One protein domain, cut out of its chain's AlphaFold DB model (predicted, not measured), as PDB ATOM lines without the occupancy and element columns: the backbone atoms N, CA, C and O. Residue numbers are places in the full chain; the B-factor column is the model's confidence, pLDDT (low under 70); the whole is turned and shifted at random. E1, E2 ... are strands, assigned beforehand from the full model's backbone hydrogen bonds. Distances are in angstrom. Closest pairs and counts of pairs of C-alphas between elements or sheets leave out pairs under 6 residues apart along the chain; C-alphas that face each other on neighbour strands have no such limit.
ATOM      1  N   VAL A  12      64.982  -1.461  35.100       87.25
ATOM      2  CA  VAL A  12      64.187  -2.426  35.849       87.25
ATOM      3  C   VAL A  12      65.008  -2.860  37.055       87.25
ATOM      4  O   VAL A  12      66.147  -3.312  36.913       87.25
ATOM      5  N   ALA A  13      64.433  -2.697  38.245       89.19
ATOM      6  CA  ALA A  13      65.016  -3.161  39.492       89.19
ATOM      7  C   ALA A  13      64.411  -4.514  39.872       89.19
ATOM      8  O   ALA A  13      63.196  -4.629  40.021       89.19
ATOM      9  N   MET A  14      65.255  -5.527  40.043       85.62
ATOM     10  CA  MET A  14      64.852  -6.864  40.465       85.62
ATOM     11  C   MET A  14      65.642  -7.261  41.708       85.62
ATOM     12  O   MET A  14      66.871  -7.188  41.712       85.62
ATOM     13  N   GLN A  15      64.952  -7.686  42.764       87.50
ATOM     14  CA  GLN A  15      65.618  -8.216  43.948       87.50
ATOM     15  C   GLN A  15      66.083  -9.654  43.679       87.50
ATOM     16  O   GLN A  15      65.311 -10.498  43.225       87.50
ATOM     17  N   ARG A  16      67.364  -9.921  43.927       83.69
ATOM     18  CA  ARG A  16      68.003 -11.234  43.810       83.69
ATOM     19  C   ARG A  16      67.690 -12.097  45.035       83.69
ATOM     20  O   ARG A  16      67.307 -11.594  46.089       83.69
ATOM     21  N   LEU A  17      67.924 -13.406  44.908       75.44
ATOM     22  CA  LEU A  17      67.729 -14.379  45.995       75.44
ATOM     23  C   LEU A  17      68.639 -14.132  47.210       75.44
ATOM     24  O   LEU A  17      68.286 -14.508  48.321       75.44
ATOM     25  N   ASP A  18      69.787 -13.488  47.009       80.75
ATOM     26  CA  ASP A  18      70.706 -13.066  48.075       80.75
ATOM     27  C   ASP A  18      70.291 -11.740  48.744       80.75
ATOM     28  O   ASP A  18      71.012 -11.217  49.593       80.75
ATOM     29  N   GLY A  19      69.137 -11.182  48.366       86.69
ATOM     30  CA  GLY A  19      68.608  -9.923  48.881       86.69
ATOM     31  C   GLY A  19      69.185  -8.671  48.215       86.69
ATOM     32  O   GLY A  19      68.673  -7.577  48.472       86.69
ATOM     33  N   LEU A  20      70.194  -8.802  47.343       84.94
ATOM     34  CA  LEU A  20      70.783  -7.678  46.618       84.94
ATOM     35  C   LEU A  20      69.876  -7.220  45.473       84.94
ATOM     36  O   LEU A  20      69.144  -8.001  44.870       84.94
ATOM     37  N   TRP A  21      69.941  -5.937  45.132       85.81
ATOM     38  CA  TRP A  21      69.199  -5.396  43.996       85.81
ATOM     39  C   TRP A  21      70.025  -5.484  42.719       85.81
ATOM     40  O   TRP A  21      71.173  -5.046  42.670       85.81
ATOM     41  N   ARG A  22      69.411  -6.012  41.662       83.31
ATOM     42  CA  ARG A  22      69.909  -5.950  40.293       83.31
ATOM     43  C   ARG A  22      69.186  -4.830  39.563       83.31
ATOM     44  O   ARG A  22      67.959  -4.778  39.562       83.31
ATOM     45  N   LEU A  23      69.949  -3.971  38.902       86.88
ATOM     46  CA  LEU A  23      69.424  -2.963  37.990       86.88
ATOM     47  C   LEU A  23      69.771  -3.390  36.570       86.88
ATOM     48  O   LEU A  23      70.939  -3.597  36.254       86.88
ATOM     49  N   THR A  24      68.760  -3.546  35.725       84.56
ATOM     50  CA  THR A  24      68.926  -3.885  34.307       84.56
ATOM     51  C   THR A  24      68.363  -2.744  33.481       84.56
ATOM     52  O   THR A  24      67.266  -2.268  33.766       84.56
ATOM     53  N   ARG A  25      69.095  -2.267  32.470       86.25
ATOM     54  CA  ARG A  25      68.542  -1.284  31.527       86.25
ATOM     55  C   ARG A  25      67.313  -1.889  30.857       86.25
ATOM     56  O   ARG A  25      67.358  -3.044  30.437       86.25
ATOM     57  N   GLN A  26      66.237  -1.116  30.757       87.50
ATOM     58  CA  GLN A  26      65.059  -1.547  30.020       87.50
ATOM     59  C   GLN A  26      65.481  -1.884  28.578       87.50
ATOM     60  O   GLN A  26      66.123  -1.047  27.933       87.50
ATOM     61  N   PRO A  27      65.164  -3.085  28.063       88.69
ATOM     62  CA  PRO A  27      65.520  -3.458  26.704       88.69
ATOM     63  C   PRO A  27      64.881  -2.490  25.705       88.69
ATOM     64  O   PRO A  27      63.663  -2.324  25.676       88.69
ATOM     65  N   MET A  28      65.711  -1.855  24.879       90.69
ATOM     66  CA  MET A  28      65.251  -0.973  23.797       90.69
ATOM     67  C   MET A  28      65.144  -1.705  22.459       90.69
ATOM     68  O   MET A  28      64.497  -1.219  21.534       90.69
ATOM     69  N   HIS A  29      65.780  -2.869  22.361       92.38
ATOM     70  CA  HIS A  29      65.830  -3.716  21.184       92.38
ATOM     71  C   HIS A  29      65.671  -5.176  21.613       92.38
ATOM     72  O   HIS A  29      66.129  -5.568  22.688       92.38
ATOM     73  N   PHE A  30      64.990  -5.968  20.794       92.81
ATOM     74  CA  PHE A  30      64.787  -7.391  21.026       92.81
ATOM     75  C   PHE A  30      64.589  -8.105  19.692       92.81
ATOM     76  O   PHE A  30      63.961  -7.560  18.789       92.81
ATOM     77  N   ALA A  31      65.096  -9.327  19.567       94.38
ATOM     78  CA  ALA A  31      64.891 -10.144  18.381       94.38
ATOM     79  C   ALA A  31      64.348 -11.520  18.767       94.38
ATOM     80  O   ALA A  31      64.842 -12.152  19.703       94.38
ATOM     81  N   LEU A  32      63.349 -11.986  18.023       94.31
ATOM     82  CA  LEU A  32      62.690 -13.269  18.246       94.31
ATOM     83  C   LEU A  32      62.656 -14.081  16.955       94.31
ATOM     84  O   LEU A  32      62.134 -13.623  15.941       94.31
ATOM     85  N   ALA A  33      63.176 -15.308  17.010       94.50
ATOM     86  CA  ALA A  33      62.950 -16.288  15.958       94.50
ATOM     87  C   ALA A  33      61.522 -16.833  16.073       94.50
ATOM     88  O   ALA A  33      61.095 -17.245  17.154       94.50
ATOM     89  N   VAL A  34      60.794 -16.828  14.964       95.31
ATOM     90  CA  VAL A  34      59.406 -17.279  14.893       95.31
ATOM     91  C   VAL A  34      59.378 -18.809  14.958       95.31
ATOM     92  O   VAL A  34      60.009 -19.449  14.107       95.31
ATOM     93  N   PRO A  35      58.678 -19.403  15.944       92.50
ATOM     94  CA  PRO A  35      58.620 -20.852  16.109       92.50
ATOM     95  C   PRO A  35      58.085 -21.587  14.866       92.50
ATOM     96  O   PRO A  35      57.253 -21.026  14.148       92.50
ATOM     97  N   PRO A  36      58.513 -22.843  14.619       90.19
ATOM     98  CA  PRO A  36      58.068 -23.659  13.482       90.19
ATOM     99  C   PRO A  36      56.545 -23.812  13.346       90.19
ATOM    100  O   PRO A  36      56.034 -23.963  12.240       90.19
ATOM    101  N   ASP A  37      55.828 -23.795  14.465       92.81
ATOM    102  CA  ASP A  37      54.387 -24.024  14.583       92.81
ATOM    103  C   ASP A  37      53.562 -22.732  14.698       92.81
ATOM    104  O   ASP A  37      52.331 -22.790  14.768       92.81
ATOM    105  N   ALA A  38      54.221 -21.568  14.705       95.88
ATOM    106  CA  ALA A  38      53.553 -20.290  14.882       95.88
ATOM    107  C   ALA A  38      52.757 -19.875  13.635       95.88
ATOM    108  O   ALA A  38      53.208 -20.037  12.500       95.88
ATOM    109  N   LYS A  39      51.570 -19.298  13.848       96.44
ATOM    110  CA  LYS A  39      50.697 -18.792  12.777       96.44
ATOM    111  C   LYS A  39      50.506 -17.282  12.883       96.44
ATOM    112  O   LYS A  39      50.509 -16.757  13.999       96.44
ATOM    113  N   PRO A  40      50.285 -16.569  11.767       96.75
ATOM    114  CA  PRO A  40      49.902 -15.167  11.842       96.75
ATOM    115  C   PRO A  40      48.640 -14.956  12.696       96.75
ATOM    116  O   PRO A  40      47.746 -15.805  12.706       96.75
ATOM    117  N   GLY A  41      48.600 -13.861  13.457       96.56
ATOM    118  CA  GLY A  41      47.581 -13.564  14.473       96.56
ATOM    119  C   GLY A  41      47.762 -14.309  15.805       96.56
ATOM    120  O   GLY A  41      47.040 -14.054  16.767       96.56
ATOM    121  N   GLN A  42      48.717 -15.240  15.913       97.19
ATOM    122  CA  GLN A  42      48.980 -15.933  17.175       97.19
ATOM    123  C   GLN A  42      49.685 -15.012  18.174       97.19
ATOM    124  O   GLN A  42      50.702 -14.393  17.861       97.19
ATOM    125  N   ALA A  43      49.195 -14.998  19.415       96.62
ATOM    126  CA  ALA A  43      49.875 -14.351  20.527       96.62
ATOM    127  C   ALA A  43      51.054 -15.208  21.020       96.62
ATOM    128  O   ALA A  43      50.877 -16.321  21.523       96.62
ATOM    129  N   LEU A  44      52.261 -14.666  20.905       95.69
ATOM    130  CA  LEU A  44      53.496 -15.194  21.469       95.69
ATOM    131  C   LEU A  44      53.832 -14.460  22.773       95.69
ATOM    132  O   LEU A  44      53.514 -13.281  22.945       95.69
ATOM    133  N   LYS A  45      54.506 -15.165  23.690       96.00
ATOM    134  CA  LYS A  45      54.980 -14.619  24.971       96.00
ATOM    135  C   LYS A  45      56.492 -14.789  25.148       96.00
ATOM    136  O   LYS A  45      56.914 -15.529  26.038       96.00
ATOM    137  N   PRO A  46      57.327 -14.184  24.287       93.50
ATOM    138  CA  PRO A  46      58.771 -14.257  24.459       93.50
ATOM    139  C   PRO A  46      59.209 -13.563  25.756       93.50
ATOM    140  O   PRO A  46      58.674 -12.517  26.133       93.50
ATOM    141  N   GLN A  47      60.208 -14.142  26.420       90.69
ATOM    142  CA  GLN A  47      60.870 -13.523  27.565       90.69
ATOM    143  C   GLN A  47      61.951 -12.545  27.080       90.69
ATOM    144  O   GLN A  47      62.781 -12.894  26.238       90.69
ATOM    145  N   LEU A  48      61.936 -11.325  27.608       89.62
ATOM    146  CA  LEU A  48      62.907 -10.269  27.344       89.62
ATOM    147  C   LEU A  48      64.177 -10.447  28.205       89.62
ATOM    148  O   LEU A  48      64.142 -11.146  29.221       89.62
ATOM    149  N   PRO A  49      65.308  -9.799  27.850       82.00
ATOM    150  CA  PRO A  49      66.561  -9.900  28.613       82.00
ATOM    151  C   PRO A  49      66.478  -9.443  30.079       82.00
ATOM    152  O   PRO A  49      67.297  -9.848  30.903       82.00
ATOM    153  N   ASP A  50      65.499  -8.602  30.415       82.62
ATOM    154  CA  ASP A  50      65.224  -8.157  31.785       82.62
ATOM    155  C   ASP A  50      64.339  -9.141  32.579       82.62
ATOM    156  O   ASP A  50      63.993  -8.871  33.728       82.62
ATOM    157  N   GLY A  51      63.982 -10.282  31.982       83.50
ATOM    158  CA  GLY A  51      63.151 -11.326  32.576       83.50
ATOM    159  C   GLY A  51      61.645 -11.113  32.408       83.50
ATOM    160  O   GLY A  51      60.881 -12.033  32.712       83.50
ATOM    161  N   THR A  52      61.209  -9.952  31.909       88.31
ATOM    162  CA  THR A  52      59.791  -9.670  31.645       88.31
ATOM    163  C   THR A  52      59.291 -10.419  30.406       88.31
ATOM    164  O   THR A  52      60.079 -10.947  29.625       88.31
ATOM    165  N   PHE A  53      57.972 -10.495  30.216       91.69
ATOM    166  CA  PHE A  53      57.368 -11.140  29.047       91.69
ATOM    167  C   PHE A  53      56.677 -10.104  28.169       91.69
ATOM    168  O   PHE A  53      55.906  -9.277  28.658       91.69
ATOM    169  N   LEU A  54      56.921 -10.179  26.865       94.19
ATOM    170  CA  LEU A  54      56.218  -9.372  25.877       94.19
ATOM    171  C   LEU A  54      54.985 -10.137  25.388       94.19
ATOM    172  O   LEU A  54      55.107 -11.287  24.991       94.19
ATOM    173  N   ASN A  55      53.810  -9.509  25.367       94.62
ATOM    174  CA  ASN A  55      52.672 -10.036  24.610       94.62
ATOM    175  C   ASN A  55      52.813  -9.550  23.164       94.62
ATOM    176  O   ASN A  55      52.635  -8.363  22.899       94.62
ATOM    177  N   PHE A  56      53.180 -10.448  22.255       95.62
ATOM    178  CA  PHE A  56      53.459 -10.122  20.859       95.62
ATOM    179  C   PHE A  56      52.530 -10.911  19.940       95.62
ATOM    180  O   PHE A  56      52.617 -12.133  19.886       95.62
ATOM    181  N   GLU A  57      51.648 -10.228  19.218       96.88
ATOM    182  CA  GLU A  57      50.822 -10.852  18.184       96.88
ATOM    183  C   GLU A  57      51.599 -10.915  16.866       96.88
ATOM    184  O   GLU A  57      52.168  -9.915  16.425       96.88
ATOM    185  N   LEU A  58      51.659 -12.099  16.255       96.94
ATOM    186  CA  LEU A  58      52.434 -12.318  15.040       96.94
ATOM    187  C   LEU A  58      51.777 -11.616  13.830       96.94
ATOM    188  O   LEU A  58      50.641 -11.953  13.501       96.94
ATOM    189  N   PRO A  59      52.456 -10.690  13.124       96.69
ATOM    190  CA  PRO A  59      51.875 -10.011  11.961       96.69
ATOM    191  C   PRO A  59      51.557 -10.959  10.788       96.69
ATOM    192  O   PRO A  59      52.230 -11.973  10.613       96.69
ATOM    193  N   GLU A  60      50.592 -10.590   9.931       95.62
ATOM    194  CA  GLU A  60      50.140 -11.389   8.766       95.62
ATOM    195  C   GLU A  60      51.266 -11.817   7.808       95.62
ATOM    196  O   GLU A  60      51.233 -12.902   7.229       95.62
ATOM    197  N   ASN A  61      52.293 -10.979   7.658       94.25
ATOM    198  CA  ASN A  61      53.425 -11.200   6.759       94.25
ATOM    199  C   ASN A  61      54.609 -11.941   7.408       94.25
ATOM    200  O   ASN A  61      55.675 -12.052   6.797       94.25
ATOM    201  N   VAL A  62      54.462 -12.426   8.643       96.25
ATOM    202  CA  VAL A  62      55.522 -13.125   9.371       96.25
ATOM    203  C   VAL A  62      55.247 -14.627   9.399       96.25
ATOM    204  O   VAL A  62      54.162 -15.062   9.767       96.25
ATOM    205  N   GLN A  63      56.248 -15.422   9.016       95.00
ATOM    206  CA  GLN A  63      56.155 -16.876   8.885       95.00
ATOM    207  C   GLN A  63      57.177 -17.582   9.793       95.00
ATOM    208  O   GLN A  63      58.182 -16.972  10.181       95.00
ATOM    209  N   PRO A  64      56.958 -18.867  10.123       94.00
ATOM    210  CA  PRO A  64      57.961 -19.707  10.766       94.00
ATOM    211  C   PRO A  64      59.335 -19.631  10.095       94.00
ATOM    212  O   PRO A  64      59.449 -19.651   8.871       94.00
ATOM    213  N   GLY A  65      60.394 -19.545  10.902       91.81
ATOM    214  CA  GLY A  65      61.762 -19.377  10.400       91.81
ATOM    215  C   GLY A  65      62.155 -17.930  10.078       91.81
ATOM    216  O   GLY A  65      63.321 -17.681   9.774       91.81
ATOM    217  N   HIS A  66      61.248 -16.959  10.199       96.12
ATOM    218  CA  HIS A  66      61.640 -15.551  10.250       96.12
ATOM    219  C   HIS A  66      62.265 -15.190  11.605       96.12
ATOM    220  O   HIS A  66      61.996 -15.800  12.638       96.12
ATOM    221  N   LEU A  67      63.074 -14.141  11.596       96.56
ATOM    222  CA  LEU A  67      63.567 -13.408  12.745       96.56
ATOM    223  C   LEU A  67      62.913 -12.028  12.735       96.56
ATOM    224  O   LEU A  67      63.070 -11.267  11.781       96.56
ATOM    225  N   VAL A  68      62.173 -11.717  13.791       96.88
ATOM    226  CA  VAL A  68      61.504 -10.428  13.959       96.88
ATOM    227  C   VAL A  68      62.333  -9.571  14.900       96.88
ATOM    228  O   VAL A  68      62.576  -9.967  16.040       96.88
ATOM    229  N   GLU A  69      62.751  -8.400  14.431       96.19
ATOM    230  CA  GLU A  69      63.406  -7.380  15.244       96.19
ATOM    231  C   GLU A  69      62.365  -6.369  15.719       96.19
ATOM    232  O   GLU A  69      61.577  -5.815  14.941       96.19
ATOM    233  N   LEU A  70      62.384  -6.131  17.021       95.88
ATOM    234  CA  LEU A  70      61.472  -5.274  17.746       95.88
ATOM    235  C   LEU A  70      62.265  -4.139  18.390       95.88
ATOM    236  O   LEU A  70      63.344  -4.349  18.950       95.88
ATOM    237  N   LYS A  71      61.706  -2.932  18.352       95.50
ATOM    238  CA  LYS A  71      62.251  -1.763  19.047       95.50
ATOM    239  C   LYS A  71      61.213  -1.199  20.000       95.50
ATOM    240  O   LYS A  71      60.046  -1.067  19.634       95.50
ATOM    241  N   ASN A  72      61.639  -0.854  21.210       93.75
ATOM    242  CA  ASN A  72      60.795  -0.140  22.153       93.75
ATOM    243  C   ASN A  72      60.781   1.350  21.777       93.75
ATOM    244  O   ASN A  72      61.810   2.026  21.818       93.75
ATOM    245  N   LEU A  73      59.619   1.845  21.365       92.62
ATOM    246  CA  LEU A  73      59.344   3.236  21.039       92.62
ATOM    247  C   LEU A  73      58.432   3.787  22.136       92.62
ATOM    248  O   LEU A  73      57.233   3.524  22.157       92.62
ATOM    249  N   GLU A  74      59.029   4.502  23.090       88.06
ATOM    250  CA  GLU A  74      58.305   5.209  24.159       88.06
ATOM    251  C   GLU A  74      57.402   4.316  25.036       88.06
ATOM    252  O   GLU A  74      56.416   4.770  25.606       88.06
ATOM    253  N   GLY A  75      57.772   3.046  25.222       87.94
ATOM    254  CA  GLY A  75      57.019   2.075  26.022       87.94
ATOM    255  C   GLY A  75      56.184   1.096  25.196       87.94
ATOM    256  O   GLY A  75      55.727   0.100  25.750       87.94
ATOM    257  N   ALA A  76      56.046   1.316  23.886       92.81
ATOM    258  CA  ALA A  76      55.406   0.384  22.964       92.81
ATOM    259  C   ALA A  76      56.452  -0.364  22.126       92.81
ATOM    260  O   ALA A  76      57.395   0.232  21.613       92.81
ATOM    261  N   TRP A  77      56.296  -1.677  21.965       95.19
ATOM    262  CA  TRP A  77      57.158  -2.462  21.081       95.19
ATOM    263  C   TRP A  77      56.617  -2.436  19.653       95.19
ATOM    264  O   TRP A  77      55.453  -2.753  19.428       95.19
ATOM    265  N   ALA A  78      57.471  -2.088  18.695       95.94
ATOM    266  CA  ALA A  78      57.137  -2.069  17.275       95.94
ATOM    267  C   ALA A  78      58.075  -2.981  16.481       95.94
ATOM    268  O   ALA A  78      59.276  -3.034  16.757       95.94
ATOM    269  N   VAL A  79      57.530  -3.665  15.472       96.81
ATOM    270  CA  VAL A  79      58.318  -4.408  14.480       96.81
ATOM    271  C   VAL A  79      59.073  -3.411  13.618       96.81
ATOM    272  O   VAL A  79      58.465  -2.596  12.928       96.81
ATOM    273  N   VAL A  80      60.401  -3.477  13.658       97.06
ATOM    274  CA  VAL A  80      61.273  -2.622  12.839       97.06
ATOM    275  C   VAL A  80      61.876  -3.377  11.667       97.06
ATOM    276  O   VAL A  80      62.234  -2.763  10.664       97.06
ATOM    277  N   ARG A  81      61.975  -4.706  11.770       96.62
ATOM    278  CA  ARG A  81      62.517  -5.547  10.707       96.62
ATOM    279  C   ARG A  81      62.009  -6.976  10.821       96.62
ATOM    280  O   ARG A  81      61.816  -7.496  11.915       96.62
ATOM    281  N   VAL A  82      61.853  -7.619   9.672       96.94
ATOM    282  CA  VAL A  82      61.622  -9.059   9.553       96.94
ATOM    283  C   VAL A  82      62.678  -9.594   8.598       96.94
ATOM    284  O   VAL A  82      62.862  -9.044   7.511       96.94
ATOM    285  N   VAL A  83      63.410 -10.621   9.016       96.19
ATOM    286  CA  VAL A  83      64.487 -11.239   8.236       96.19
ATOM    287  C   VAL A  83      64.221 -12.732   8.144       96.19
ATOM    288  O   VAL A  83      64.014 -13.376   9.165       96.19
ATOM    289  N   GLU A  84      64.236 -13.308   6.950       94.94
ATOM    290  CA  GLU A  84      64.210 -14.764   6.810       94.94
ATOM    291  C   GLU A  84      65.540 -15.346   7.305       94.94
ATOM    292  O   GLU A  84      66.611 -14.938   6.850       94.94
ATOM    293  N   LEU A  85      65.495 -16.282   8.260       92.62
ATOM    294  CA  LEU A  85      66.710 -16.972   8.680       92.62
ATOM    295  C   LEU A  85      67.182 -17.875   7.546       92.62
ATOM    296  O   LEU A  85      66.403 -18.654   6.993       92.62
TER     297      LEU A  85
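This is residues 12 to 85 of the 322 residues of the protein "Pth protein" of Symbiodinium natans (UniProt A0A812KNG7). A twisted three-strand sheet, E3-E4-E5, has the long loop of residues 34 to 65 folded over one face, and a hairpin arm, E1-E2, at one end. The 74 printed residues include five named strands, E1 to E5 in chain order, and no named helix; both sheets are antiparallel. The class is all strand, with 31 residues in named elements. It is loose, radius of gyration of the C-alphas 14.3 A, spanning 44 by 25 by 20 A.

Find C-alpha 12 at (64.187, -2.426, 35.849), where E1, residues 12 to 15, begins. E2 is 21 to 25, E3 29 to 33, E4 66 to 73, 21.8 A long; E5, 76 to 84, 23.8 A, ends at (64.210, -14.764, 6.810).

In hairpin E1-E2, at 159 degrees, see N 12 and O 24, 2.8 A. E2 and E3 are apart. E3-E4-E5 is a meander, each strand the antiparallel neighbour of the one before: look at N 30 and O 70, 3.0 A, and N 73 and O 76, 2.8 A. Its C-alphas lie up to 4.3 A off plane, only just strongly twisted.

C-alphas 18 and 61 are farthest apart, 44.8 A. The printed part has no cut; the link E3 to E4 is long. No printed residue is under 70 in pLDDT.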